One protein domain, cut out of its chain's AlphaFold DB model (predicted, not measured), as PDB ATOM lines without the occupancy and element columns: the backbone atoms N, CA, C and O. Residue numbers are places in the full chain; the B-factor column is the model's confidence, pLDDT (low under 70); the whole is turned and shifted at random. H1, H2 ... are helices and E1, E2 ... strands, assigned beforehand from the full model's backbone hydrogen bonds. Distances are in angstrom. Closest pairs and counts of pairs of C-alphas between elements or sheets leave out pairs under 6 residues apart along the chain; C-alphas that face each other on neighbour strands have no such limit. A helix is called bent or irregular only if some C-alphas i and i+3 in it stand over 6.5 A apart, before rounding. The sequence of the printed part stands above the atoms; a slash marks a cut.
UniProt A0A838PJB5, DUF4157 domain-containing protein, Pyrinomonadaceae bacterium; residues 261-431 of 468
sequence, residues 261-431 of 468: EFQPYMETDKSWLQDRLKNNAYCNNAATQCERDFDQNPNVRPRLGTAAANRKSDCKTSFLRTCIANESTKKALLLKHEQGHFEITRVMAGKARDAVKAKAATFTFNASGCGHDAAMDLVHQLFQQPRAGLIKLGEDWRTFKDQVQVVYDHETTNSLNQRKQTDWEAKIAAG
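This is residues 261 to 431 of the 468 residues of the protein "DUF4157 domain-containing protein" of Pyrinomonadaceae bacterium (UniProt A0A838PJB5). This is a long, thin rod built along one long helix, H2, with a shorter helix, H1, folded against its first part and a second long helix, H3, folded back along its later part. E1 and the first part of H3 make the far end of the rod, and the short helix H4 packs on H2 and on the last residues of H3. The printed part has 171 residues, with four named helices and one named strand in the order H1, H2, E1, H3, H4; the class is mostly helix. The whole is extended, with a radius of gyration of the C-alphas of 27.6 A and spans of 98 by 29 by 17 A.

After residues 261 to 280, which hold no named element, H1, residues 281 to 296, and H2, residues 312 to 361, form a helical hairpin. They touch at a shallow tilt of 27 degrees, opposite ways; H2 does so with residues 312 to 324 alone, and the closest C-alphas, of Ala 287 and Cys 315, are 5.0 A apart. H2 has a kink of 35 degrees near residue 319 and is only just irregular, with C-alphas 315 and 318 6.7 A apart. E1, residues 364 to 370, pairs with no named strand and is apart from H2. Its closest C-alpha to H3, residues 372 to 412, is that of Gly 369, 3.6 A from that of Ala 375. H3 has a kink of 34 degrees near residue 384; it is neither bent nor irregular, but only just: C-alphas 382 and 385 are 6.5 A apart. H2, with residues 337 to 360 alone, touches H3 at a shallow tilt of 30 degrees, opposite ways; the closest C-alphas, of Ala 352 and Trp 397, are 5.7 A apart. H4, residues 418 to 429, forms a helical hairpin with H3, whose residues 408 to 412 alone touch it; the closest C-alphas, of Thr 412 and Lys 420, are 5.2 A apart. H2, H3 and H4 form an up and down bundle, each helix running against the one before it. In H1 and H4 every O i to N i+4 pair is within hydrogen-bond range; in H2 41 of 46 are, in H3 33 of 37.

H1 begins at C-alpha 281 (31.263, -21.853, 3.927). H2 measures 72.4 A from first to last C-alpha, E1 20.3 A and H3 59.0 A. H4 ends at C-alpha 429 (46.048, -10.912, -28.045).

The C-alphas of Pro 298 and Cys 370, the two farthest apart, are 98.5 A apart. The printed part has no cut. The link from H1 to H2 is long. Mean pLDDT of the printed part is 75.2; residues 261 to 280 and 325 to 343 are among those under 70.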
ATOM      1  N   GLU A 261      63.887 -27.464 -26.684       45.22
ATOM      2  CA  GLU A 261      64.460 -27.300 -25.335       45.22
ATOM      3  C   GLU A 261      63.904 -26.102 -24.553       45.22
ATOM      4  O   GLU A 261      63.966 -26.084 -23.324       45.22
ATOM      5  N   PHE A 262      63.303 -25.122 -25.235       43.16
ATOM      6  CA  PHE A 262      62.598 -24.012 -24.596       43.16
ATOM      7  C   PHE A 262      61.170 -24.453 -24.252       43.16
ATOM      8  O   PHE A 262      60.185 -23.964 -24.809       43.16
ATOM      9  N   GLN A 263      61.044 -25.424 -23.350       39.97
ATOM     10  CA  GLN A 263      59.764 -25.654 -22.693       39.97
ATOM     11  C   GLN A 263      59.497 -24.454 -21.773       39.97
ATOM     12  O   GLN A 263      60.378 -24.098 -20.987       39.97
ATOM     13  N   PRO A 264      58.339 -23.780 -21.887       38.41
ATOM     14  CA  PRO A 264      58.002 -22.655 -21.029       38.41
ATOM     15  C   PRO A 264      57.792 -23.156 -19.595       38.41
ATOM     16  O   PRO A 264      56.679 -23.452 -19.179       38.41
ATOM     17  N   TYR A 265      58.882 -23.259 -18.842       40.75
ATOM     18  CA  TYR A 265      58.874 -23.434 -17.398       40.75
ATOM     19  C   TYR A 265      58.961 -22.049 -16.776       40.75
ATOM     20  O   TYR A 265      60.025 -21.571 -16.396       40.75
ATOM     21  N   MET A 266      57.830 -21.362 -16.766       36.12
ATOM     22  CA  MET A 266      57.663 -20.127 -16.019       36.12
ATOM     23  C   MET A 266      56.607 -20.408 -14.964       36.12
ATOM     24  O   MET A 266      55.602 -21.055 -15.247       36.12
ATOM     25  N   GLU A 267      56.954 -20.017 -13.746       36.59
ATOM     26  CA  GLU A 267      56.439 -20.513 -12.478       36.59
ATOM     27  C   GLU A 267      54.926 -20.725 -12.462       36.59
ATOM     28  O   GLU A 267      54.133 -19.889 -12.890       36.59
ATOM     29  N   THR A 268      54.544 -21.885 -11.934       35.22
ATOM     30  CA  THR A 268      53.182 -22.167 -11.514       35.22
ATOM     31  C   THR A 268      52.841 -21.158 -10.432       35.22
ATOM     32  O   THR A 268      53.270 -21.327  -9.285       35.22
ATOM     33  N   ASP A 269      52.128 -20.094 -10.791       36.16
ATOM     34  CA  ASP A 269      51.601 -19.202  -9.778       36.16
ATOM     35  C   ASP A 269      50.705 -20.054  -8.880       36.16
ATOM     36  O   ASP A 269      49.751 -20.705  -9.329       36.16
ATOM     37  N   LYS A 270      51.120 -20.183  -7.619       36.84
ATOM     38  CA  LYS A 270      50.413 -20.968  -6.616       36.84
ATOM     39  C   LYS A 270      49.179 -20.164  -6.254       36.84
ATOM     40  O   LYS A 270      49.134 -19.535  -5.198       36.84
ATOM     41  N   SER A 271      48.166 -20.193  -7.113       36.22
ATOM     42  CA  SER A 271      46.916 -19.534  -6.797       36.22
ATOM     43  C   SER A 271      46.274 -20.271  -5.612       36.22
ATOM     44  O   SER A 271      45.734 -21.374  -5.701       36.22
ATOM     45  N   TRP A 272      46.408 -19.622  -4.458       32.66
ATOM     46  CA  TRP A 272      45.594 -19.529  -3.236       32.66
ATOM     47  C   TRP A 272      44.115 -19.982  -3.247       32.66
ATOM     48  O   TRP A 272      43.420 -19.841  -2.237       32.66
ATOM     49  N   LEU A 273      43.580 -20.476  -4.362       38.44
ATOM     50  CA  LEU A 273      42.151 -20.597  -4.611       38.44
ATOM     51  C   LEU A 273      41.575 -21.948  -4.171       38.44
ATOM     52  O   LEU A 273      40.406 -22.011  -3.789       38.44
ATOM     53  N   GLN A 274      42.369 -23.023  -4.192       35.78
ATOM     54  CA  GLN A 274      41.858 -24.388  -3.984       35.78
ATOM     55  C   GLN A 274      41.227 -24.613  -2.597       35.78
ATOM     56  O   GLN A 274      40.264 -25.378  -2.492       35.78
ATOM     57  N   ASP A 275      41.688 -23.907  -1.560       37.66
ATOM     58  CA  ASP A 275      41.170 -24.073  -0.192       37.66
ATOM     59  C   ASP A 275      39.982 -23.161   0.152       37.66
ATOM     60  O   ASP A 275      39.174 -23.507   1.013       37.66
ATOM     61  N   ARG A 276      39.784 -22.033  -0.545       39.16
ATOM     62  CA  ARG A 276      38.653 -21.113  -0.269       39.16
ATOM     63  C   ARG A 276      37.352 -21.476  -0.984       39.16
ATOM     64  O   ARG A 276      36.306 -20.913  -0.665       39.16
ATOM     65  N   LEU A 277      37.397 -22.379  -1.962       42.66
ATOM     66  CA  LEU A 277      36.253 -22.686  -2.829       42.66
ATOM     67  C   LEU A 277      35.426 -23.891  -2.392       42.66
ATOM     68  O   LEU A 277      34.300 -24.060  -2.864       42.66
ATOM     69  N   LYS A 278      35.944 -24.715  -1.482       42.88
ATOM     70  CA  LYS A 278      35.218 -25.887  -1.002       42.88
ATOM     71  C   LYS A 278      34.116 -25.428  -0.038       42.88
ATOM     72  O   LYS A 278      34.386 -24.944   1.055       42.88
ATOM     73  N   ASN A 279      32.860 -25.620  -0.453       53.53
ATOM     74  CA  ASN A 279      31.664 -25.703   0.404       53.53
ATOM     75  C   ASN A 279      30.879 -24.411   0.717       53.53
ATOM     76  O   ASN A 279      30.057 -24.433   1.634       53.53
ATOM     77  N   ASN A 280      31.071 -23.302  -0.017       62.94
ATOM     78  CA  ASN A 280      30.333 -22.034   0.195       62.94
ATOM     79  C   ASN A 280      30.273 -21.601   1.679       62.94
ATOM     80  O   ASN A 280      29.304 -20.977   2.121       62.94
ATOM     81  N   ALA A 281      31.290 -21.968   2.470       70.00
ATOM     82  CA  ALA A 281      31.263 -21.853   3.927       70.00
ATOM     83  C   ALA A 281      31.037 -20.403   4.373       70.00
ATOM     84  O   ALA A 281      30.303 -20.152   5.322       70.00
ATOM     85  N   TYR A 282      31.588 -19.445   3.624       74.38
ATOM     86  CA  TYR A 282      31.378 -18.019   3.839       74.38
ATOM     87  C   TYR A 282      29.902 -17.613   3.743       74.38
ATOM     88  O   TYR A 282      29.348 -17.093   4.710       74.38
ATOM     89  N   CYS A 283      29.233 -17.896   2.619       81.56
ATOM     90  CA  CYS A 283      27.821 -17.546   2.448       81.56
ATOM     91  C   CYS A 283      26.901 -18.337   3.388       81.56
ATOM     92  O   CYS A 283      25.909 -17.792   3.870       81.56
ATOM     93  N   ASN A 284      27.249 -19.585   3.715       82.31
ATOM     94  CA  ASN A 284      26.521 -20.374   4.710       82.31
ATOM     95  C   ASN A 284      26.634 -19.763   6.115       82.31
ATOM     96  O   ASN A 284      25.625 -19.640   6.813       82.31
ATOM     97  N   ASN A 285      27.828 -19.315   6.511       85.38
ATOM     98  CA  ASN A 285      28.053 -18.613   7.775       85.38
ATOM     99  C   ASN A 285      27.355 -17.249   7.797       85.38
ATOM    100  O   ASN A 285      26.736 -16.908   8.803       85.38
ATOM    101  N   ALA A 286      27.383 -16.505   6.688       86.88
ATOM    102  CA  ALA A 286      26.683 -15.232   6.550       86.88
ATOM    103  C   ALA A 286      25.158 -15.397   6.638       86.88
ATOM    104  O   ALA A 286      24.494 -14.601   7.294       86.88
ATOM    105  N   ALA A 287      24.595 -16.453   6.041       90.06
ATOM    106  CA  ALA A 287      23.173 -16.769   6.161       90.06
ATOM    107  C   ALA A 287      22.789 -17.152   7.599       90.06
ATOM    108  O   ALA A 287      21.755 -16.715   8.093       90.06
ATOM    109  N   THR A 288      23.632 -17.920   8.296       94.00
ATOM    110  CA  THR A 288      23.421 -18.243   9.717       94.00
ATOM    111  C   THR A 288      23.556 -17.002  10.607       94.00
ATOM    112  O   THR A 288      22.795 -16.842  11.555       94.00
ATOM    113  N   GLN A 289      24.484 -16.087  10.302       94.88
ATOM    114  CA  GLN A 289      24.591 -14.811  11.013       94.88
ATOM    115  C   GLN A 289      23.369 -13.922  10.764       94.88
ATOM    116  O   GLN A 289      22.820 -13.395  11.718       94.88
ATOM    117  N   CYS A 290      22.890 -13.836   9.521       96.25
ATOM    118  CA  CYS A 290      21.651 -13.139   9.171       96.25
ATOM    119  C   CYS A 290      20.464 -13.632  10.015       96.25
ATOM    120  O   CYS A 290      19.700 -12.824  10.535       96.25
ATOM    121  N   GLU A 291      20.328 -14.950  10.207       96.56
ATOM    122  CA  GLU A 291      19.287 -15.511  11.076       96.56
ATOM    123  C   GLU A 291      19.468 -15.106  12.543       96.56
ATOM    124  O   GLU A 291      18.486 -14.719  13.177       96.56
ATOM    125  N   ARG A 292      20.707 -15.147  13.059       96.31
ATOM    126  CA  ARG A 292      21.033 -14.704  14.425       96.31
ATOM    127  C   ARG A 292      20.746 -13.222  14.642       96.31
ATOM    128  O   ARG A 292      20.246 -12.861  15.701       96.31
ATOM    129  N   ASP A 293      21.022 -12.380  13.653       95.12
ATOM    130  CA  ASP A 293      20.738 -10.948  13.734       95.12
ATOM    131  C   ASP A 293      19.227 -10.717  13.885       95.12
ATOM    132  O   ASP A 293      18.810  -9.908  14.712       95.12
ATOM    133  N   PHE A 294      18.395 -11.461  13.143       96.69
ATOM    134  CA  PHE A 294      16.936 -11.405  13.296       96.69
ATOM    135  C   PHE A 294      16.450 -11.944  14.646       96.69
ATOM    136  O   PHE A 294      15.478 -11.412  15.179       96.69
ATOM    137  N   ASP A 295      17.114 -12.964  15.201       95.06
ATOM    138  CA  ASP A 295      16.809 -13.480  16.544       95.06
ATOM    139  C   ASP A 295      17.124 -12.457  17.643       95.06
ATOM    140  O   ASP A 295      16.423 -12.397  18.650       95.06
ATOM    141  N   GLN A 296      18.148 -11.622  17.441       95.62
ATOM    142  CA  GLN A 296      18.508 -10.542  18.363       95.62
ATOM    143  C   GLN A 296      17.649  -9.287  18.166       95.62
ATOM    144  O   GLN A 296      17.317  -8.603  19.132       95.62
ATOM    145  N   ASN A 297      17.302  -8.959  16.920       94.75
ATOM    146  CA  ASN A 297      16.521  -7.780  16.573       94.75
ATOM    147  C   ASN A 297      15.641  -8.042  15.334       94.75
ATOM    148  O   ASN A 297      16.128  -7.958  14.205       94.75
ATOM    149  N   PRO A 298      14.318  -8.231  15.495       92.25
ATOM    150  CA  PRO A 298      13.399  -8.469  14.375       92.25
ATOM    151  C   PRO A 298      13.346  -7.335  13.331       92.25
ATOM    152  O   PRO A 298      12.946  -7.545  12.180       92.25
ATOM    153  N   ASN A 299      13.755  -6.121  13.710       92.62
ATOM    154  CA  ASN A 299      13.768  -4.947  12.836       92.62
ATOM    155  C   ASN A 299      15.088  -4.767  12.072       92.62
ATOM    156  O   ASN A 299      15.190  -3.855  11.251       92.62
ATOM    157  N   VAL A 300      16.089  -5.628  12.290       94.19
ATOM    158  CA  VAL A 300      17.346  -5.587  11.533       94.19
ATOM    159  C   VAL A 300      17.104  -5.888  10.051       94.19
ATOM    160  O   VAL A 300      16.166  -6.593   9.674       94.19
ATOM    161  N   ARG A 301      17.943  -5.329   9.178       93.56
ATOM    162  CA  ARG A 301      17.910  -5.567   7.727       93.56
ATOM    163  C   ARG A 301      19.315  -5.944   7.247       93.56
ATOM    164  O   ARG A 301      20.029  -5.074   6.741       93.56
ATOM    165  N   PRO A 302      19.746  -7.204   7.450       91.75
ATOM    166  CA  PRO A 302      21.104  -7.637   7.148       91.75
ATOM    167  C   PRO A 302      21.414  -7.490   5.657       91.75
ATOM    168  O   PRO A 302      20.576  -7.792   4.798       91.75
ATOM    169  N   ARG A 303      22.630  -7.030   5.345       91.06
ATOM    170  CA  ARG A 303      23.119  -6.849   3.973       91.06
ATOM    171  C   ARG A 303      24.562  -7.310   3.820       91.06
ATOM    172  O   ARG A 303      25.389  -7.067   4.693       91.06
ATOM    173  N   LEU A 304      24.861  -7.922   2.675       80.88
ATOM    174  CA  LEU A 304      26.203  -8.332   2.275       80.88
ATOM    175  C   LEU A 304      26.395  -8.138   0.763       80.88
ATOM    176  O   LEU A 304      25.933  -8.936  -0.056       80.88
ATOM    177  N   GLY A 305      27.065  -7.051   0.375       81.25
ATOM    178  CA  GLY A 305      27.084  -6.613  -1.023       81.25
ATOM    179  C   GLY A 305      25.665  -6.290  -1.500       81.25
ATOM    180  O   GLY A 305      24.983  -5.472  -0.889       81.25
ATOM    181  N   THR A 306      25.208  -6.954  -2.564       83.88
ATOM    182  CA  THR A 306      23.823  -6.834  -3.060       83.88
ATOM    183  C   THR A 306      22.852  -7.831  -2.418       83.88
ATOM    184  O   THR A 306      21.648  -7.731  -2.644       83.88
ATOM    185  N   ALA A 307      23.332  -8.779  -1.600       88.31
ATOM    186  CA  ALA A 307      22.460  -9.681  -0.855       88.31
ATOM    187  C   ALA A 307      21.818  -8.929   0.318       88.31
ATOM    188  O   ALA A 307      22.516  -8.287   1.102       88.31
ATOM    189  N   ALA A 308      20.495  -9.013   0.450       93.44
ATOM    190  CA  ALA A 308      19.736  -8.371   1.518       93.44
ATOM    191  C   ALA A 308      18.625  -9.301   2.019       93.44
ATOM    192  O   ALA A 308      18.065 -10.066   1.234       93.44
ATOM    193  N   ALA A 309      18.306  -9.216   3.309       95.50
ATOM    194  CA  ALA A 309      17.186  -9.930   3.915       95.50
ATOM    195  C   ALA A 309      16.225  -8.935   4.580       95.50
ATOM    196  O   ALA A 309      16.646  -8.080   5.361       95.50
ATOM    197  N   ASN A 310      14.930  -9.048   4.273       95.00
ATOM    198  CA  ASN A 310      13.888  -8.217   4.886       95.00
ATOM    199  C   ASN A 310      13.212  -8.924   6.065       95.00
ATOM    200  O   ASN A 310      12.653  -8.269   6.941       95.00
ATOM    201  N   ARG A 311      13.282 -10.255   6.083       95.75
ATOM    202  CA  ARG A 311      12.781 -11.138   7.140       95.75
ATOM    203  C   ARG A 311      13.689 -12.357   7.284       95.75
ATOM    204  O   ARG A 311      14.381 -12.729   6.337       95.75
ATOM    205  N   LYS A 312      13.624 -13.036   8.433       94.56
ATOM    206  CA  LYS A 312      14.473 -14.198   8.758       94.56
ATOM    207  C   LYS A 312      14.467 -15.297   7.682       94.56
ATOM    208  O   LYS A 312      15.521 -15.815   7.332       94.56
ATOM    209  N   SER A 313      13.310 -15.605   7.088       94.50
ATOM    210  CA  SER A 313      13.186 -16.622   6.024       94.50
ATOM    211  C   SER A 313      13.981 -16.300   4.752       94.50
ATOM    212  O   SER A 313      14.308 -17.196   3.971       94.50
ATOM    213  N   ASP A 314      14.294 -15.023   4.520       94.81
ATOM    214  CA  ASP A 314      15.066 -14.592   3.356       94.81
ATOM    215  C   ASP A 314      16.544 -15.005   3.493       94.81
ATOM    216  O   ASP A 314      17.209 -15.246   2.484       94.81
ATOM    217  N   CYS A 315      17.050 -15.162   4.728       92.88
ATOM    218  CA  CYS A 315      18.455 -15.465   5.023       92.88
ATOM    219  C   CYS A 315      18.940 -16.760   4.349       92.88
ATOM    220  O   CYS A 315      20.013 -16.777   3.747       92.88
ATOM    221  N   LYS A 316      18.136 -17.834   4.383       92.00
ATOM    222  CA  LYS A 316      18.453 -19.132   3.748       92.00
ATOM    223  C   LYS A 316      17.957 -19.254   2.303       92.00
ATOM    224  O   LYS A 316      18.204 -20.274   1.667       92.00
ATOM    225  N   THR A 317      17.273 -18.238   1.772       90.81
ATOM    226  CA  THR A 317      16.694 -18.260   0.420       90.81
ATOM    227  C   THR A 317      17.311 -17.179  -0.471       90.81
ATOM    228  O   THR A 317      18.376 -17.401  -1.050       90.81
ATOM    229  N   SER A 318      16.672 -16.016  -0.603       87.38
ATOM    230  CA  SER A 318      17.101 -14.936  -1.500       87.38
ATOM    231  C   SER A 318      18.453 -14.337  -1.104       87.38
ATOM    232  O   SER A 318      19.274 -14.082  -1.987       87.38
ATOM    233  N   PHE A 319      18.737 -14.180   0.192       91.69
ATOM    234  CA  PHE A 319      20.027 -13.689   0.682       91.69
ATOM    235  C   PHE A 319      21.163 -14.663   0.343       91.69
ATOM    236  O   PHE A 319      22.133 -14.271  -0.304       91.69
ATOM    237  N   LEU A 320      21.021 -15.945   0.713       84.00
ATOM    238  CA  LEU A 320      22.027 -16.980   0.444       84.00
ATOM    239  C   LEU A 320      22.282 -17.139  -1.060       84.00
ATOM    240  O   LEU A 320      23.435 -17.141  -1.489       84.00
ATOM    241  N   ARG A 321      21.218 -17.200  -1.872       81.25
ATOM    242  CA  ARG A 321      21.328 -17.302  -3.336       81.25
ATOM    243  C   ARG A 321      22.078 -16.110  -3.931       81.25
ATOM    244  O   ARG A 321      22.957 -16.305  -4.763       81.25
ATOM    245  N   THR A 322      21.764 -14.894  -3.485       82.44
ATOM    246  CA  THR A 322      22.426 -13.671  -3.967       82.44
ATOM    247  C   THR A 322      23.883 -13.597  -3.501       82.44
ATOM    248  O   THR A 322      24.748 -13.198  -4.274       82.44
ATOM    249  N   CYS A 323      24.190 -14.040  -2.275       81.12
ATOM    250  CA  CYS A 323      25.568 -14.160  -1.789       81.12
ATOM    251  C   CYS A 323      26.385 -15.123  -2.659       81.12
ATOM    252  O   CYS A 323      27.460 -14.755  -3.127       81.12
ATOM    253  N   ILE A 324      25.849 -16.320  -2.932       71.81
ATOM    254  CA  ILE A 324      26.504 -17.326  -3.779       71.81
ATOM    255  C   ILE A 324      26.700 -16.790  -5.202       71.81
ATOM    256  O   ILE A 324      27.784 -16.940  -5.759       71.81
ATOM    257  N   ALA A 325      25.694 -16.121  -5.775       69.31
ATOM    258  CA  ALA A 325      25.811 -15.499  -7.094       69.31
ATOM    259  C   ALA A 325      26.920 -14.431  -7.118       69.31
ATOM    260  O   ALA A 325      27.800 -14.474  -7.974       69.31
ATOM    261  N   ASN A 326      26.962 -13.534  -6.130       68.25
ATOM    262  CA  ASN A 326      28.023 -12.531  -6.011       68.25
ATOM    263  C   ASN A 326      29.414 -13.158  -5.844       68.25
ATOM    264  O   ASN A 326      30.382 -12.674  -6.431       68.25
ATOM    265  N   GLU A 327      29.530 -14.225  -5.050       65.69
ATOM    266  CA  GLU A 327      30.770 -14.990  -4.941       65.69
ATOM    267  C   GLU A 327      31.165 -15.616  -6.274       65.69
ATOM    268  O   GLU A 327      32.330 -15.529  -6.643       65.69
ATOM    269  N   SER A 328      30.226 -16.217  -7.007       62.06
ATOM    270  CA  SER A 328      30.505 -16.822  -8.311       62.06
ATOM    271  C   SER A 328      31.034 -15.790  -9.309       62.06
ATOM    272  O   SER A 328      32.043 -16.043  -9.960       62.06
ATOM    273  N   THR A 329      30.466 -14.580  -9.329       64.00
ATOM    274  CA  THR A 329      30.957 -13.473 -10.157       64.00
ATOM    275  C   THR A 329      32.358 -13.030  -9.743       64.00
ATOM    276  O   THR A 329      33.229 -12.878 -10.592       64.00
ATOM    277  N   LYS A 330      32.623 -12.855  -8.440       62.62
ATOM    278  CA  LYS A 330      33.968 -12.494  -7.950       62.62
ATOM    279  C   LYS A 330      35.003 -13.577  -8.256       62.62
ATOM    280  O   LYS A 330      36.132 -13.251  -8.601       62.62
ATOM    281  N   LYS A 331      34.615 -14.851  -8.159       59.53
ATOM    282  CA  LYS A 331      35.451 -16.005  -8.519       59.53
ATOM    283  C   LYS A 331      35.747 -16.025 -10.016       59.53
ATOM    284  O   LYS A 331      36.894 -16.234 -10.381       59.53
ATOM    285  N   ALA A 332      34.753 -15.754 -10.861       55.69
ATOM    286  CA  ALA A 332      34.936 -15.656 -12.306       55.69
ATOM    287  C   ALA A 332      35.884 -14.507 -12.688       55.69
ATOM    288  O   ALA A 332      36.756 -14.689 -13.529       55.69
ATOM    289  N   LEU A 333      35.762 -13.349 -12.027       63.03
ATOM    290  CA  LEU A 333      36.687 -12.229 -12.216       63.03
ATOM    291  C   LEU A 333      38.104 -12.590 -11.781       63.03
ATOM    292  O   LEU A 333      39.035 -12.405 -12.547       63.03
ATOM    293  N   LEU A 334      38.277 -13.167 -10.595       57.81
ATOM    294  CA  LEU A 334      39.600 -13.587 -10.146       57.81
ATOM    295  C   LEU A 334      40.204 -14.653 -11.072       57.81
ATOM    296  O   LEU A 334      41.368 -14.560 -11.418       57.81
ATOM    297  N   LEU A 335      39.421 -15.615 -11.557       53.25
ATOM    298  CA  LEU A 335      39.910 -16.604 -12.521       53.25
ATOM    299  C   LEU A 335      40.356 -15.954 -13.839       53.25
ATOM    300  O   LEU A 335      41.404 -16.299 -14.383       53.25
ATOM    301  N   LYS A 336      39.582 -14.979 -14.326       60.00
ATOM    302  CA  LYS A 336      39.942 -14.160 -15.485       60.00
ATOM    303  C   LYS A 336      41.271 -13.427 -15.254       60.00
ATOM    304  O   LYS A 336      42.108 -13.386 -16.154       60.00
ATOM    305  N   HIS A 337      41.476 -12.909 -14.040       69.31
ATOM    306  CA  HIS A 337      42.725 -12.276 -13.621       69.31
ATOM    307  C   HIS A 337      43.909 -13.240 -13.705       69.31
ATOM    308  O   HIS A 337      44.888 -12.947 -14.389       69.31
ATOM    309  N   GLU A 338      43.793 -14.404 -13.062       63.56
ATOM    310  CA  GLU A 338      44.856 -15.412 -13.022       63.56
ATOM    311  C   GLU A 338      45.239 -15.886 -14.422       63.56
ATOM    312  O   GLU A 338      46.415 -16.108 -14.703       63.56
ATOM    313  N   GLN A 339      44.287 -15.989 -15.355       61.28
ATOM    314  CA  GLN A 339      44.687 -16.357 -16.703       61.28
ATOM    315  C   GLN A 339      45.465 -15.262 -17.443       61.28
ATOM    316  O   GLN A 339      46.379 -15.579 -18.206       61.28
ATOM    317  N   GLY A 340      45.197 -13.980 -17.207       65.12
ATOM    318  CA  GLY A 340      46.047 -12.946 -17.804       65.12
ATOM    319  C   GLY A 340      47.531 -13.137 -17.458       65.12
ATOM    320  O   GLY A 340      48.375 -12.975 -18.337       65.12
ATOM    321  N   HIS A 341      47.858 -13.616 -16.249       65.50
ATOM    322  CA  HIS A 341      49.230 -13.978 -15.863       65.50
ATOM    323  C   HIS A 341      49.822 -15.117 -16.696       65.50
ATOM    324  O   HIS A 341      50.959 -15.009 -17.171       65.50
ATOM    325  N   PHE A 342      49.059 -16.188 -16.926       59.44
ATOM    326  CA  PHE A 342      49.494 -17.301 -17.777       59.44
ATOM    327  C   PHE A 342      49.700 -16.864 -19.227       59.44
ATOM    328  O   PHE A 342      50.679 -17.250 -19.870       59.44
ATOM    329  N   GLU A 343      48.810 -16.023 -19.739       65.50
ATOM    330  CA  GLU A 343      48.876 -15.542 -21.111       65.50
ATOM    331  C   GLU A 343      50.035 -14.566 -21.340       65.50
ATOM    332  O   GLU A 343      50.765 -14.695 -22.326       65.50
ATOM    333  N   ILE A 344      50.276 -13.652 -20.393       71.25
ATOM    334  CA  ILE A 344      51.480 -12.812 -20.368       71.25
ATOM    335  C   ILE A 344      52.714 -13.710 -20.394       71.25
ATOM    336  O   ILE A 344      53.571 -13.575 -21.264       71.25
ATOM    337  N   THR A 345      52.774 -14.688 -19.495       66.19
ATOM    338  CA  THR A 345      53.884 -15.635 -19.402       66.19
ATOM    339  C   THR A 345      54.133 -16.372 -20.722       66.19
ATOM    340  O   THR A 345      55.277 -16.450 -21.178       66.19
ATOM    341  N   ARG A 346      53.073 -16.855 -21.380       66.62
ATOM    342  CA  ARG A 346      53.136 -17.537 -22.681       66.62
ATOM    343  C   ARG A 346      53.723 -16.639 -23.770       66.62
ATOM    344  O   ARG A 346      54.633 -17.062 -24.485       66.62
ATOM    345  N   VAL A 347      53.223 -15.409 -23.893       68.44
ATOM    346  CA  VAL A 347      53.700 -14.440 -24.892       68.44
ATOM    347  C   VAL A 347      55.165 -14.078 -24.638       68.44
ATOM    348  O   VAL A 347      55.977 -14.104 -25.566       68.44
ATOM    349  N   MET A 348      55.529 -13.804 -23.384       71.75
ATOM    350  CA  MET A 348      56.896 -13.433 -23.002       71.75
ATOM    351  C   MET A 348      57.887 -14.578 -23.226       71.75
ATOM    352  O   MET A 348      58.976 -14.347 -23.747       71.75
ATOM    353  N   ALA A 349      57.500 -15.820 -22.923       66.94
ATOM    354  CA  ALA A 349      58.309 -17.000 -23.219       66.94
ATOM    355  C   ALA A 349      58.536 -17.179 -24.730       66.94
ATOM    356  O   ALA A 349      59.650 -17.488 -25.155       66.94
ATOM    357  N   GLY A 350      57.510 -16.928 -25.553       65.94
ATOM    358  CA  GLY A 350      57.641 -16.924 -27.011       65.94
ATOM    359  C   GLY A 350      58.670 -15.903 -27.500       65.94
ATOM    360  O   GLY A 350      59.604 -16.265 -28.214       65.94
ATOM    361  N   LYS A 351      58.561 -14.649 -27.041       75.12
ATOM    362  CA  LYS A 351      59.519 -13.586 -27.386       75.12
ATOM    363  C   LYS A 351      60.941 -13.905 -26.917       75.12
ATOM    364  O   LYS A 351      61.897 -13.675 -27.653       75.12
ATOM    365  N   ALA A 352      61.084 -14.467 -25.719       71.94
ATOM    366  CA  ALA A 352      62.368 -14.876 -25.166       71.94
ATOM    367  C   ALA A 352      63.038 -15.964 -26.012       71.94
ATOM    368  O   ALA A 352      64.217 -15.845 -26.356       71.94
ATOM    369  N   ARG A 353      62.278 -16.988 -26.413       68.88
ATOM    370  CA  ARG A 353      62.749 -18.032 -27.330       68.88
ATOM    371  C   ARG A 353      63.197 -17.430 -28.654       68.88
ATOM    372  O   ARG A 353      64.296 -17.733 -29.112       68.88
ATOM    373  N   ASP A 354      62.388 -16.564 -29.250       72.12
ATOM    374  CA  ASP A 354      62.689 -15.979 -30.555       72.12
ATOM    375  C   ASP A 354      63.933 -15.072 -30.489       72.12
ATOM    376  O   ASP A 354      64.795 -15.136 -31.367       72.12
ATOM    377  N   ALA A 355      64.104 -14.314 -29.401       75.38
ATOM    378  CA  ALA A 355      65.300 -13.511 -29.150       75.38
ATOM    379  C   ALA A 355      66.560 -14.374 -28.961       75.38
ATOM    380  O   ALA A 355      67.620 -14.061 -29.509       75.38
ATOM    381  N   VAL A 356      66.459 -15.480 -28.217       72.12
ATOM    382  CA  VAL A 356      67.562 -16.435 -28.033       72.12
ATOM    383  C   VAL A 356      67.918 -17.112 -29.354       72.12
ATOM    384  O   VAL A 356      69.101 -17.189 -29.679       72.12
ATOM    385  N   LYS A 357      66.928 -17.528 -30.153       74.06
ATOM    386  CA  LYS A 357      67.133 -18.092 -31.498       74.06
ATOM    387  C   LYS A 357      67.842 -17.105 -32.414       74.06
ATOM    388  O   LYS A 357      68.826 -17.473 -33.052       74.06
ATOM    389  N   ALA A 358      67.373 -15.858 -32.446       82.38
ATOM    390  CA  ALA A 358      67.973 -14.803 -33.250       82.38
ATOM    391  C   ALA A 358      69.434 -14.561 -32.849       82.38
ATOM    392  O   ALA A 358      70.307 -14.527 -33.711       82.38
ATOM    393  N   LYS A 359      69.723 -14.477 -31.543       81.69
ATOM    394  CA  LYS A 359      71.091 -14.295 -31.041       81.69
ATOM    395  C   LYS A 359      71.975 -15.509 -31.327       81.69
ATOM    396  O   LYS A 359      73.098 -15.341 -31.792       81.69
ATOM    397  N   ALA A 360      71.470 -16.721 -31.113       79.31
ATOM    398  CA  ALA A 360      72.200 -17.959 -31.367       79.31
ATOM    399  C   ALA A 360      72.552 -18.142 -32.851       79.31
ATOM    400  O   ALA A 360      73.658 -18.582 -33.162       79.31
ATOM    401  N   ALA A 361      71.658 -17.747 -33.763       84.25
ATOM    402  CA  ALA A 361      71.882 -17.813 -35.207       84.25
ATOM    403  C   ALA A 361      73.061 -16.945 -35.688       84.25
ATOM    404  O   ALA A 361      73.599 -17.195 -36.763       84.25
ATOM    405  N   THR A 362      73.486 -15.947 -34.902       87.19
ATOM    406  CA  THR A 362      74.648 -15.103 -35.237       87.19
ATOM    407  C   THR A 362      75.993 -15.781 -34.967       87.19
ATOM    408  O   THR A 362      77.034 -15.273 -35.382       87.19
ATOM    409  N   PHE A 363      76.006 -16.918 -34.268       84.69
ATOM    410  CA  PHE A 363      77.242 -17.545 -33.824       84.69
ATOM    411  C   PHE A 363      77.782 -18.554 -34.837       84.69
ATOM    412  O   PHE A 363      77.198 -19.614 -35.075       84.69
ATOM    413  N   THR A 364      78.965 -18.245 -35.369       84.25
ATOM    414  CA  THR A 364      79.777 -19.149 -36.190       84.25
ATOM    415  C   THR A 364      81.175 -19.272 -35.603       84.25
ATOM    416  O   THR A 364      81.818 -18.264 -35.312       84.25
ATOM    417  N   PHE A 365      81.666 -20.500 -35.478       84.75
ATOM    418  CA  PHE A 365      82.952 -20.815 -34.866       84.75
ATOM    419  C   PHE A 365      83.833 -21.562 -35.856       84.75
ATOM    420  O   PHE A 365      83.374 -22.493 -36.515       84.75
ATOM    421  N   ASN A 366      85.106 -21.186 -35.936       86.31
ATOM    422  CA  ASN A 366      86.103 -21.899 -36.725       86.31
ATOM    423  C   ASN A 366      87.354 -22.072 -35.865       86.31
ATOM    424  O   ASN A 366      87.870 -21.089 -35.334       86.31
ATOM    425  N   ALA A 367      87.848 -23.299 -35.737       86.31
ATOM    426  CA  ALA A 367      89.108 -23.575 -35.058       86.31
ATOM    427  C   ALA A 367      89.824 -24.735 -35.739       86.31
ATOM    428  O   ALA A 367      89.184 -25.672 -36.204       86.31
ATOM    429  N   SER A 368      91.152 -24.697 -35.770       86.25
ATOM    430  CA  SER A 368      91.943 -25.799 -36.311       86.25
ATOM    431  C   SER A 368      92.662 -26.541 -35.197       86.25
ATOM    432  O   SER A 368      93.382 -25.928 -34.408       86.25
ATOM    433  N   GLY A 369      92.536 -27.861 -35.185       84.19
ATOM    434  CA  GLY A 369      93.205 -28.745 -34.237       84.19
ATOM    435  C   GLY A 369      94.131 -29.737 -34.924       84.19
ATOM    436  O   GLY A 369      94.139 -29.884 -36.151       84.19
ATOM    437  N   CYS A 370      94.946 -30.411 -34.117       85.50
ATOM    438  CA  CYS A 370      95.742 -31.529 -34.589       85.50
ATOM    439  C   CYS A 370      94.963 -32.830 -34.388       85.50
ATOM    440  O   CYS A 370      94.890 -33.325 -33.268       85.50
ATOM    441  N   GLY A 371      94.358 -33.336 -35.462       81.75
ATOM    442  CA  GLY A 371      93.311 -34.354 -35.400       81.75
ATOM    443  C   GLY A 371      91.902 -33.755 -35.287       81.75
ATOM    444  O   GLY A 371      91.729 -32.582 -34.948       81.75
ATOM    445  N   HIS A 372      90.897 -34.574 -35.606       82.25
ATOM    446  CA  HIS A 372      89.480 -34.193 -35.599       82.25
ATOM    447  C   HIS A 372      89.012 -33.748 -34.208       82.25
ATOM    448  O   HIS A 372      88.513 -32.637 -34.058       82.25
ATOM    449  N   ASP A 373      89.238 -34.575 -33.185       81.62
ATOM    450  CA  ASP A 373      88.695 -34.343 -31.840       81.62
ATOM    451  C   ASP A 373      89.259 -33.063 -31.219       81.62
ATOM    452  O   ASP A 373      88.506 -32.221 -30.747       81.62
ATOM    453  N   ALA A 374      90.567 -32.826 -31.363       83.19
ATOM    454  CA  ALA A 374      91.201 -31.593 -30.901       83.19
ATOM    455  C   ALA A 374      90.649 -30.335 -31.599       83.19
ATOM    456  O   ALA A 374      90.585 -29.267 -30.994       83.19
ATOM    457  N   ALA A 375      90.273 -30.431 -32.879       82.94
ATOM    458  CA  ALA A 375      89.659 -29.314 -33.594       82.94
ATOM    459  C   ALA A 375      88.237 -29.048 -33.082       82.94
ATOM    460  O   ALA A 375      87.865 -27.895 -32.874       82.94
ATOM    461  N   MET A 376      87.464 -30.108 -32.836       81.06
ATOM    462  CA  MET A 376      86.097 -30.009 -32.324       81.06
ATOM    463  C   MET A 376      86.056 -29.541 -30.862       81.06
ATOM    464  O   MET A 376      85.209 -28.717 -30.523       81.06
ATOM    465  N   ASP A 377      87.008 -29.953 -30.023       83.94
ATOM    466  CA  ASP A 377      87.161 -29.468 -28.644       83.94
ATOM    467  C   ASP A 377      87.412 -27.955 -28.598       83.94
ATOM    468  O   ASP A 377      86.808 -27.239 -27.796       83.94
ATOM    469  N   LEU A 378      88.256 -27.437 -29.498       85.50
ATOM    470  CA  LEU A 378      88.491 -25.996 -29.623       85.50
ATOM    471  C   LEU A 378      87.231 -25.256 -30.086       85.50
ATOM    472  O   LEU A 378      86.903 -24.204 -29.538       85.50
ATOM    473  N   VAL A 379      86.489 -25.808 -31.051       83.75
ATOM    474  CA  VAL A 379      85.193 -25.250 -31.471       83.75
ATOM    475  C   VAL A 379      84.200 -25.225 -30.299       83.75
ATOM    476  O   VAL A 379      83.528 -24.213 -30.088       83.75
ATOM    477  N   HIS A 380      84.147 -26.282 -29.483       82.25
ATOM    478  CA  HIS A 380      83.330 -26.325 -28.268       82.25
ATOM    479  C   HIS A 380      83.758 -25.289 -27.221       82.25
ATOM    480  O   HIS A 380      82.897 -24.663 -26.601       82.25
ATOM    481  N   GLN A 381      85.062 -25.074 -27.025       84.06
ATOM    482  CA  GLN A 381      85.572 -24.044 -26.115       84.06
ATOM    483  C   GLN A 381      85.189 -22.634 -26.576       84.06
ATOM    484  O   GLN A 381      84.743 -21.827 -25.758       84.06
ATOM    485  N   LEU A 382      85.280 -22.350 -27.881       85.69
ATOM    486  CA  LEU A 382      84.871 -21.061 -28.449       85.69
ATOM    487  C   LEU A 382      83.380 -20.761 -28.225       85.69
ATOM    488  O   LEU A 382      83.007 -19.599 -28.076       85.69
ATOM    489  N   PHE A 383      82.532 -21.791 -28.138       82.56
ATOM    490  CA  PHE A 383      81.107 -21.630 -27.848       82.56
ATOM    491  C   PHE A 383      80.802 -21.267 -26.383       82.56
ATOM    492  O   PHE A 383      79.757 -20.671 -26.110       82.56
ATOM    493  N   GLN A 384      81.688 -21.570 -25.426       80.12
ATOM    494  CA  GLN A 384      81.393 -21.357 -24.000       80.12
ATOM    495  C   GLN A 384      81.137 -19.883 -23.653       80.12
ATOM    496  O   GLN A 384      80.262 -19.585 -22.841       80.12
ATOM    497  N   GLN A 385      81.846 -18.957 -24.307       78.69
ATOM    498  CA  GLN A 385      81.673 -17.515 -24.097       78.69
ATOM    499  C   GLN A 385      80.293 -17.021 -24.597       78.69
ATOM    500  O   GLN A 385      79.519 -16.494 -23.794       78.69
ATOM    501  N   PRO A 386      79.889 -17.254 -25.864       81.56
ATOM    502  CA  PRO A 386      78.542 -16.912 -26.334       81.56
ATOM    503  C   PRO A 386      77.405 -17.617 -25.595       81.56
ATOM    504  O   PRO A 386      76.331 -17.034 -25.431       81.56
ATOM    505  N   ARG A 387      77.634 -18.842 -25.102       76.12
ATOM    506  CA  ARG A 387      76.654 -19.597 -24.310       76.12
ATOM    507  C   ARG A 387      76.221 -18.837 -23.056       76.12
ATOM    508  O   ARG A 387      75.023 -18.737 -22.805       76.12
ATOM    509  N   ALA A 388      77.161 -18.255 -22.309       76.38
ATOM    510  CA  ALA A 388      76.842 -17.434 -21.137       76.38
ATOM    511  C   ALA A 388      75.963 -16.223 -21.506       76.38
ATOM    512  O   ALA A 388      75.002 -15.900 -20.809       76.38
ATOM    513  N   GLY A 389      76.228 -15.602 -22.661       75.38
ATOM    514  CA  GLY A 389      75.432 -14.489 -23.178       75.38
ATOM    515  C   GLY A 389      74.015 -14.865 -23.636       75.38
ATOM    516  O   GLY A 389      73.156 -13.980 -23.692       75.38
ATOM    517  N   LEU A 390      73.758 -16.132 -23.981       73.69
ATOM    518  CA  LEU A 390      72.409 -16.642 -24.262       73.69
ATOM    519  C   LEU A 390      71.643 -16.947 -22.974       73.69
ATOM    520  O   LEU A 390      70.462 -16.623 -22.896       73.69
ATOM    521  N   ILE A 391      72.318 -17.514 -21.967       69.38
ATOM    522  CA  ILE A 391      71.738 -17.745 -20.636       69.38
ATOM    523  C   ILE A 391      71.259 -16.415 -20.063       69.38
ATOM    524  O   ILE A 391      70.069 -16.266 -19.810       69.38
ATOM    525  N   LYS A 392      72.153 -15.420 -19.989       74.62
ATOM    526  CA  LYS A 392      71.820 -14.084 -19.480       74.62
ATOM    527  C   LYS A 392      70.628 -13.454 -20.210       74.62
ATOM    528  O   LYS A 392      69.769 -12.865 -19.572       74.62
ATOM    529  N   LEU A 393      70.539 -13.607 -21.536       74.06
ATOM    530  CA  LEU A 393      69.396 -13.096 -22.302       74.06
ATOM    531  C   LEU A 393      68.073 -13.748 -21.863       74.06
ATOM    532  O   LEU A 393      67.068 -13.056 -21.740       74.06
ATOM    533  N   GLY A 394      68.066 -15.059 -21.609       69.88
ATOM    534  CA  GLY A 394      66.900 -15.744 -21.048       69.88
ATOM    535  C   GLY A 394      66.526 -15.225 -19.653       69.88
ATOM    536  O   GLY A 394      65.348 -15.029 -19.363       69.88
ATOM    537  N   GLU A 395      67.518 -14.941 -18.804       68.88
ATOM    538  CA  GLU A 395      67.303 -14.375 -17.464       68.88
ATOM    539  C   GLU A 395      66.751 -12.942 -17.502       68.88
ATOM    540  O   GLU A 395      65.850 -12.614 -16.726       68.88
ATOM    541  N   ASP A 396      67.247 -12.116 -18.427       73.50
ATOM    542  CA  ASP A 396      66.761 -10.753 -18.662       73.50
ATOM    543  C   ASP A 396      65.271 -10.787 -19.086       73.50
ATOM    544  O   ASP A 396      64.448 -10.044 -18.548       73.50
ATOM    545  N   TRP A 397      64.883 -11.712 -19.977       74.62
ATOM    546  CA  TRP A 397      63.478 -11.913 -20.371       74.62
ATOM    547  C   TRP A 397      62.581 -12.395 -19.226       74.62
ATOM    548  O   TRP A 397      61.427 -11.972 -19.140       74.62
ATOM    549  N   ARG A 398      63.089 -13.269 -18.352       68.88
ATOM    550  CA  ARG A 398      62.365 -13.717 -17.153       68.88
ATOM    551  C   ARG A 398      62.083 -12.550 -16.213       68.88
ATOM    552  O   ARG A 398      60.930 -12.327 -15.870       68.88
ATOM    553  N   THR A 399      63.111 -11.767 -15.902       70.19
ATOM    554  CA  THR A 399      62.985 -10.575 -15.051       70.19
ATOM    555  C   THR A 399      61.974  -9.587 -15.636       70.19
ATOM    556  O   THR A 399      61.155  -9.012 -14.924       70.19
ATOM    557  N   PHE A 400      61.991  -9.407 -16.959       75.56
ATOM    558  CA  PHE A 400      61.056  -8.517 -17.631       75.56
ATOM    559  C   PHE A 400      59.614  -9.047 -17.628       75.56
ATOM    560  O   PHE A 400      58.690  -8.265 -17.426       75.56
ATOM    561  N   LYS A 401      59.389 -10.363 -17.772       77.25
ATOM    562  CA  LYS A 401      58.059 -10.972 -17.564       77.25
ATOM    563  C   LYS A 401      57.517 -10.628 -16.174       77.25
ATOM    564  O   LYS A 401      56.368 -10.205 -16.084       77.25
ATOM    565  N   ASP A 402      58.328 -10.783 -15.129       69.81
ATOM    566  CA  ASP A 402      57.901 -10.505 -13.749       69.81
ATOM    567  C   ASP A 402      57.443  -9.046 -13.600       69.81
ATOM    568  O   ASP A 402      56.398  -8.768 -13.016       69.81
ATOM    569  N   GLN A 403      58.157  -8.105 -14.225       78.56
ATOM    570  CA  GLN A 403      57.755  -6.695 -14.258       78.56
ATOM    571  C   GLN A 403      56.412  -6.485 -14.971       78.56
ATOM    572  O   GLN A 403      55.569  -5.741 -14.475       78.56
ATOM    573  N   VAL A 404      56.181  -7.143 -16.113       80.06
ATOM    574  CA  VAL A 404      54.903  -7.049 -16.843       80.06
ATOM    575  C   VAL A 404      53.745  -7.576 -15.994       80.06
ATOM    576  O   VAL A 404      52.691  -6.944 -15.956       80.06
ATOM    577  N   GLN A 405      53.948  -8.686 -15.283       76.19
ATOM    578  CA  GLN A 405      52.946  -9.259 -14.380       76.19
ATOM    579  C   GLN A 405      52.610  -8.319 -13.215       76.19
ATOM    580  O   GLN A 405      51.434  -8.109 -12.931       76.19
ATOM    581  N   VAL A 406      53.608  -7.653 -12.626       75.12
ATOM    582  CA  VAL A 406      53.379  -6.631 -11.587       75.12
ATOM    583  C   VAL A 406      52.541  -5.460 -12.113       75.12
ATOM    584  O   VAL A 406      51.633  -4.985 -11.428       75.12
ATOM    585  N   VAL A 407      52.808  -4.981 -13.335       83.88
ATOM    586  CA  VAL A 407      52.003  -3.904 -13.942       83.88
ATOM    587  C   VAL A 407      50.573  -4.382 -14.201       83.88
ATOM    588  O   VAL A 407      49.625  -3.642 -13.939       83.88
ATOM    589  N   TYR A 408      50.410  -5.614 -14.682       83.50
ATOM    590  CA  TYR A 408      49.104  -6.225 -14.900       83.50
ATOM    591  C   TYR A 408      48.287  -6.318 -13.601       83.50
ATOM    592  O   TYR A 408      47.143  -5.856 -13.579       83.50
ATOM    593  N   ASP A 409      48.878  -6.809 -12.507       76.19
ATOM    594  CA  ASP A 409      48.248  -6.850 -11.179       76.19
ATOM    595  C   ASP A 409      47.787  -5.471 -10.718       76.19
ATOM    596  O   ASP A 409      46.638  -5.285 -10.300       76.19
ATOM    597  N   HIS A 410      48.676  -4.486 -10.834       79.62
ATOM    598  CA  HIS A 410      48.400  -3.123 -10.412       79.62
ATOM    599  C   HIS A 410      47.252  -2.494 -11.215       79.62
ATOM    600  O   HIS A 410      46.318  -1.934 -10.637       79.62
ATOM    601  N   GLU A 411      47.281  -2.588 -12.548       87.94
ATOM    602  CA  GLU A 411      46.287  -1.932 -13.405       87.94
ATOM    603  C   GLU A 411      44.898  -2.580 -13.338       87.94
ATOM    604  O   GLU A 411      43.885  -1.877 -13.398       87.94
ATOM    605  N   THR A 412      44.837  -3.906 -13.234       79.31
ATOM    606  CA  THR A 412      43.568  -4.652 -13.211       79.31
ATOM    607  C   THR A 412      42.992  -4.793 -11.806       79.31
ATOM    608  O   THR A 412      41.783  -4.992 -11.659       79.31
ATOM    609  N   THR A 413      43.830  -4.653 -10.771       74.25
ATOM    610  CA  THR A 413      43.449  -4.786  -9.362       74.25
ATOM    611  C   THR A 413      42.734  -6.118  -9.107       74.25
ATOM    612  O   THR A 413      41.612  -6.144  -8.598       74.25
ATOM    613  N   ASN A 414      43.346  -7.234  -9.513       61.25
ATOM    614  CA  ASN A 414      42.753  -8.576  -9.427       61.25
ATOM    615  C   ASN A 414      41.382  -8.668 -10.131       61.25
ATOM    616  O   ASN A 414      40.395  -9.122  -9.549       61.25
ATOM    617  N   SER A 415      41.301  -8.160 -11.369       64.31
ATOM    618  CA  SER A 415      40.069  -8.036 -12.176       64.31
ATOM    619  C   SER A 415      38.944  -7.150 -11.615       64.31
ATOM    620  O   SER A 415      37.847  -7.113 -12.185       64.31
ATOM    621  N   LEU A 416      39.177  -6.377 -10.547       68.50
ATOM    622  CA  LEU A 416      38.198  -5.384 -10.084       68.50
ATOM    623  C   LEU A 416      38.048  -4.223 -11.079       68.50
ATOM    624  O   LEU A 416      36.964  -3.652 -11.207       68.50
ATOM    625  N   ASN A 417      39.103  -3.910 -11.832       78.88
ATOM    626  CA  ASN A 417      39.065  -2.947 -12.923       78.88
ATOM    627  C   ASN A 417      38.832  -3.653 -14.266       78.88
ATOM    628  O   ASN A 417      39.761  -3.904 -15.033       78.88
ATOM    629  N   GLN A 418      37.567  -3.953 -14.574       82.94
ATOM    630  CA  GLN A 418      37.208  -4.691 -15.791       82.94
ATOM    631  C   GLN A 418      37.606  -3.985 -17.093       82.94
ATOM    632  O   GLN A 418      37.888  -4.654 -18.080       82.94
ATOM    633  N   ARG A 419      37.663  -2.646 -17.110       90.94
ATOM    634  CA  ARG A 419      38.127  -1.901 -18.290       90.94
ATOM    635  C   ARG A 419      39.593  -2.218 -18.568       90.94
ATOM    636  O   ARG A 419      39.927  -2.617 -19.674       90.94
ATOM    637  N   LYS A 420      40.437  -2.105 -17.538       91.12
ATOM    638  CA  LYS A 420      41.857  -2.454 -17.640       91.12
ATOM    639  C   LYS A 420      42.061  -3.935 -17.923       91.12
ATOM    640  O   LYS A 420      42.941  -4.262 -18.705       91.12
ATOM    641  N   GLN A 421      41.226  -4.807 -17.359       85.25
ATOM    642  CA  GLN A 421      41.238  -6.232 -17.686       85.25
ATOM    643  C   GLN A 421      41.066  -6.453 -19.197       85.25
ATOM    644  O   GLN A 421      41.898  -7.110 -19.812       85.25
ATOM    645  N   THR A 422      40.043  -5.849 -19.807       85.31
ATOM    646  CA  THR A 422      39.797  -5.949 -21.255       85.31
ATOM    647  C   THR A 422      40.917  -5.312 -22.086       85.31
ATOM    648  O   THR A 422      41.323  -5.877 -23.101       85.31
ATOM    649  N   ASP A 423      41.462  -4.169 -21.654       93.19
ATOM    650  CA  ASP A 423      42.607  -3.538 -22.326       93.19
ATOM    651  C   ASP A 423      43.825  -4.481 -22.344       93.19
ATOM    652  O   ASP A 423      44.521  -4.598 -23.355       93.19
ATOM    653  N   TRP A 424      44.082  -5.183 -21.237       90.19
ATOM    654  CA  TRP A 424      45.159  -6.166 -21.139       90.19
ATOM    655  C   TRP A 424      44.922  -7.399 -21.999       90.19
ATOM    656  O   TRP A 424      45.857  -7.853 -22.652       90.19
ATOM    657  N   GLU A 425      43.692  -7.899 -22.080       83.94
ATOM    658  CA  GLU A 425      43.342  -8.986 -23.000       83.94
ATOM    659  C   GLU A 425      43.643  -8.612 -24.454       83.94
ATOM    660  O   GLU A 425      44.228  -9.408 -25.189       83.94
ATOM    661  N   ALA A 426      43.332  -7.375 -24.855       88.31
ATOM    662  CA  ALA A 426      43.664  -6.872 -26.183       88.31
ATOM    663  C   ALA A 426      45.186  -6.768 -26.400       88.31
ATOM    664  O   ALA A 426      45.687  -7.207 -27.436       88.31
ATOM    665  N   LYS A 427      45.940  -6.251 -25.417       89.56
ATOM    666  CA  LYS A 427      47.415  -6.202 -25.470       89.56
ATOM    667  C   LYS A 427      48.025  -7.602 -25.590       89.56
ATOM    668  O   LYS A 427      48.944  -7.804 -26.381       89.56
ATOM    669  N   ILE A 428      47.522  -8.565 -24.819       78.44
ATOM    670  CA  ILE A 428      47.948  -9.969 -24.835       78.44
ATOM    671  C   ILE A 428      47.657 -10.596 -26.200       78.44
ATOM    672  O   ILE A 428      48.550 -11.204 -26.789       78.44
ATOM    673  N   ALA A 429      46.447 -10.408 -26.732       77.25
ATOM    674  CA  ALA A 429      46.048 -10.912 -28.045       77.25
ATOM    675  C   ALA A 429      46.888 -10.305 -29.180       77.25
ATOM    676  O   ALA A 429      47.227 -10.994 -30.140       77.25
ATOM    677  N   ALA A 430      47.291  -9.040 -29.037       86.81
ATOM    678  CA  ALA A 430      48.237  -8.379 -29.931       86.81
ATOM    679  C   ALA A 430      49.692  -8.863 -29.750       86.81
ATOM    680  O   ALA A 430      50.582  -8.425 -30.474       86.81
ATOM    681  N   GLY A 431      49.962  -9.763 -28.800       79.12
ATOM    682  CA  GLY A 431      51.294 -10.301 -28.544       79.12
ATOM    683  C   GLY A 431      52.200  -9.347 -27.766       79.12
ATOM    684  O   GLY A 431      53.417  -9.399 -27.943       79.12
TER     685      GLY A 431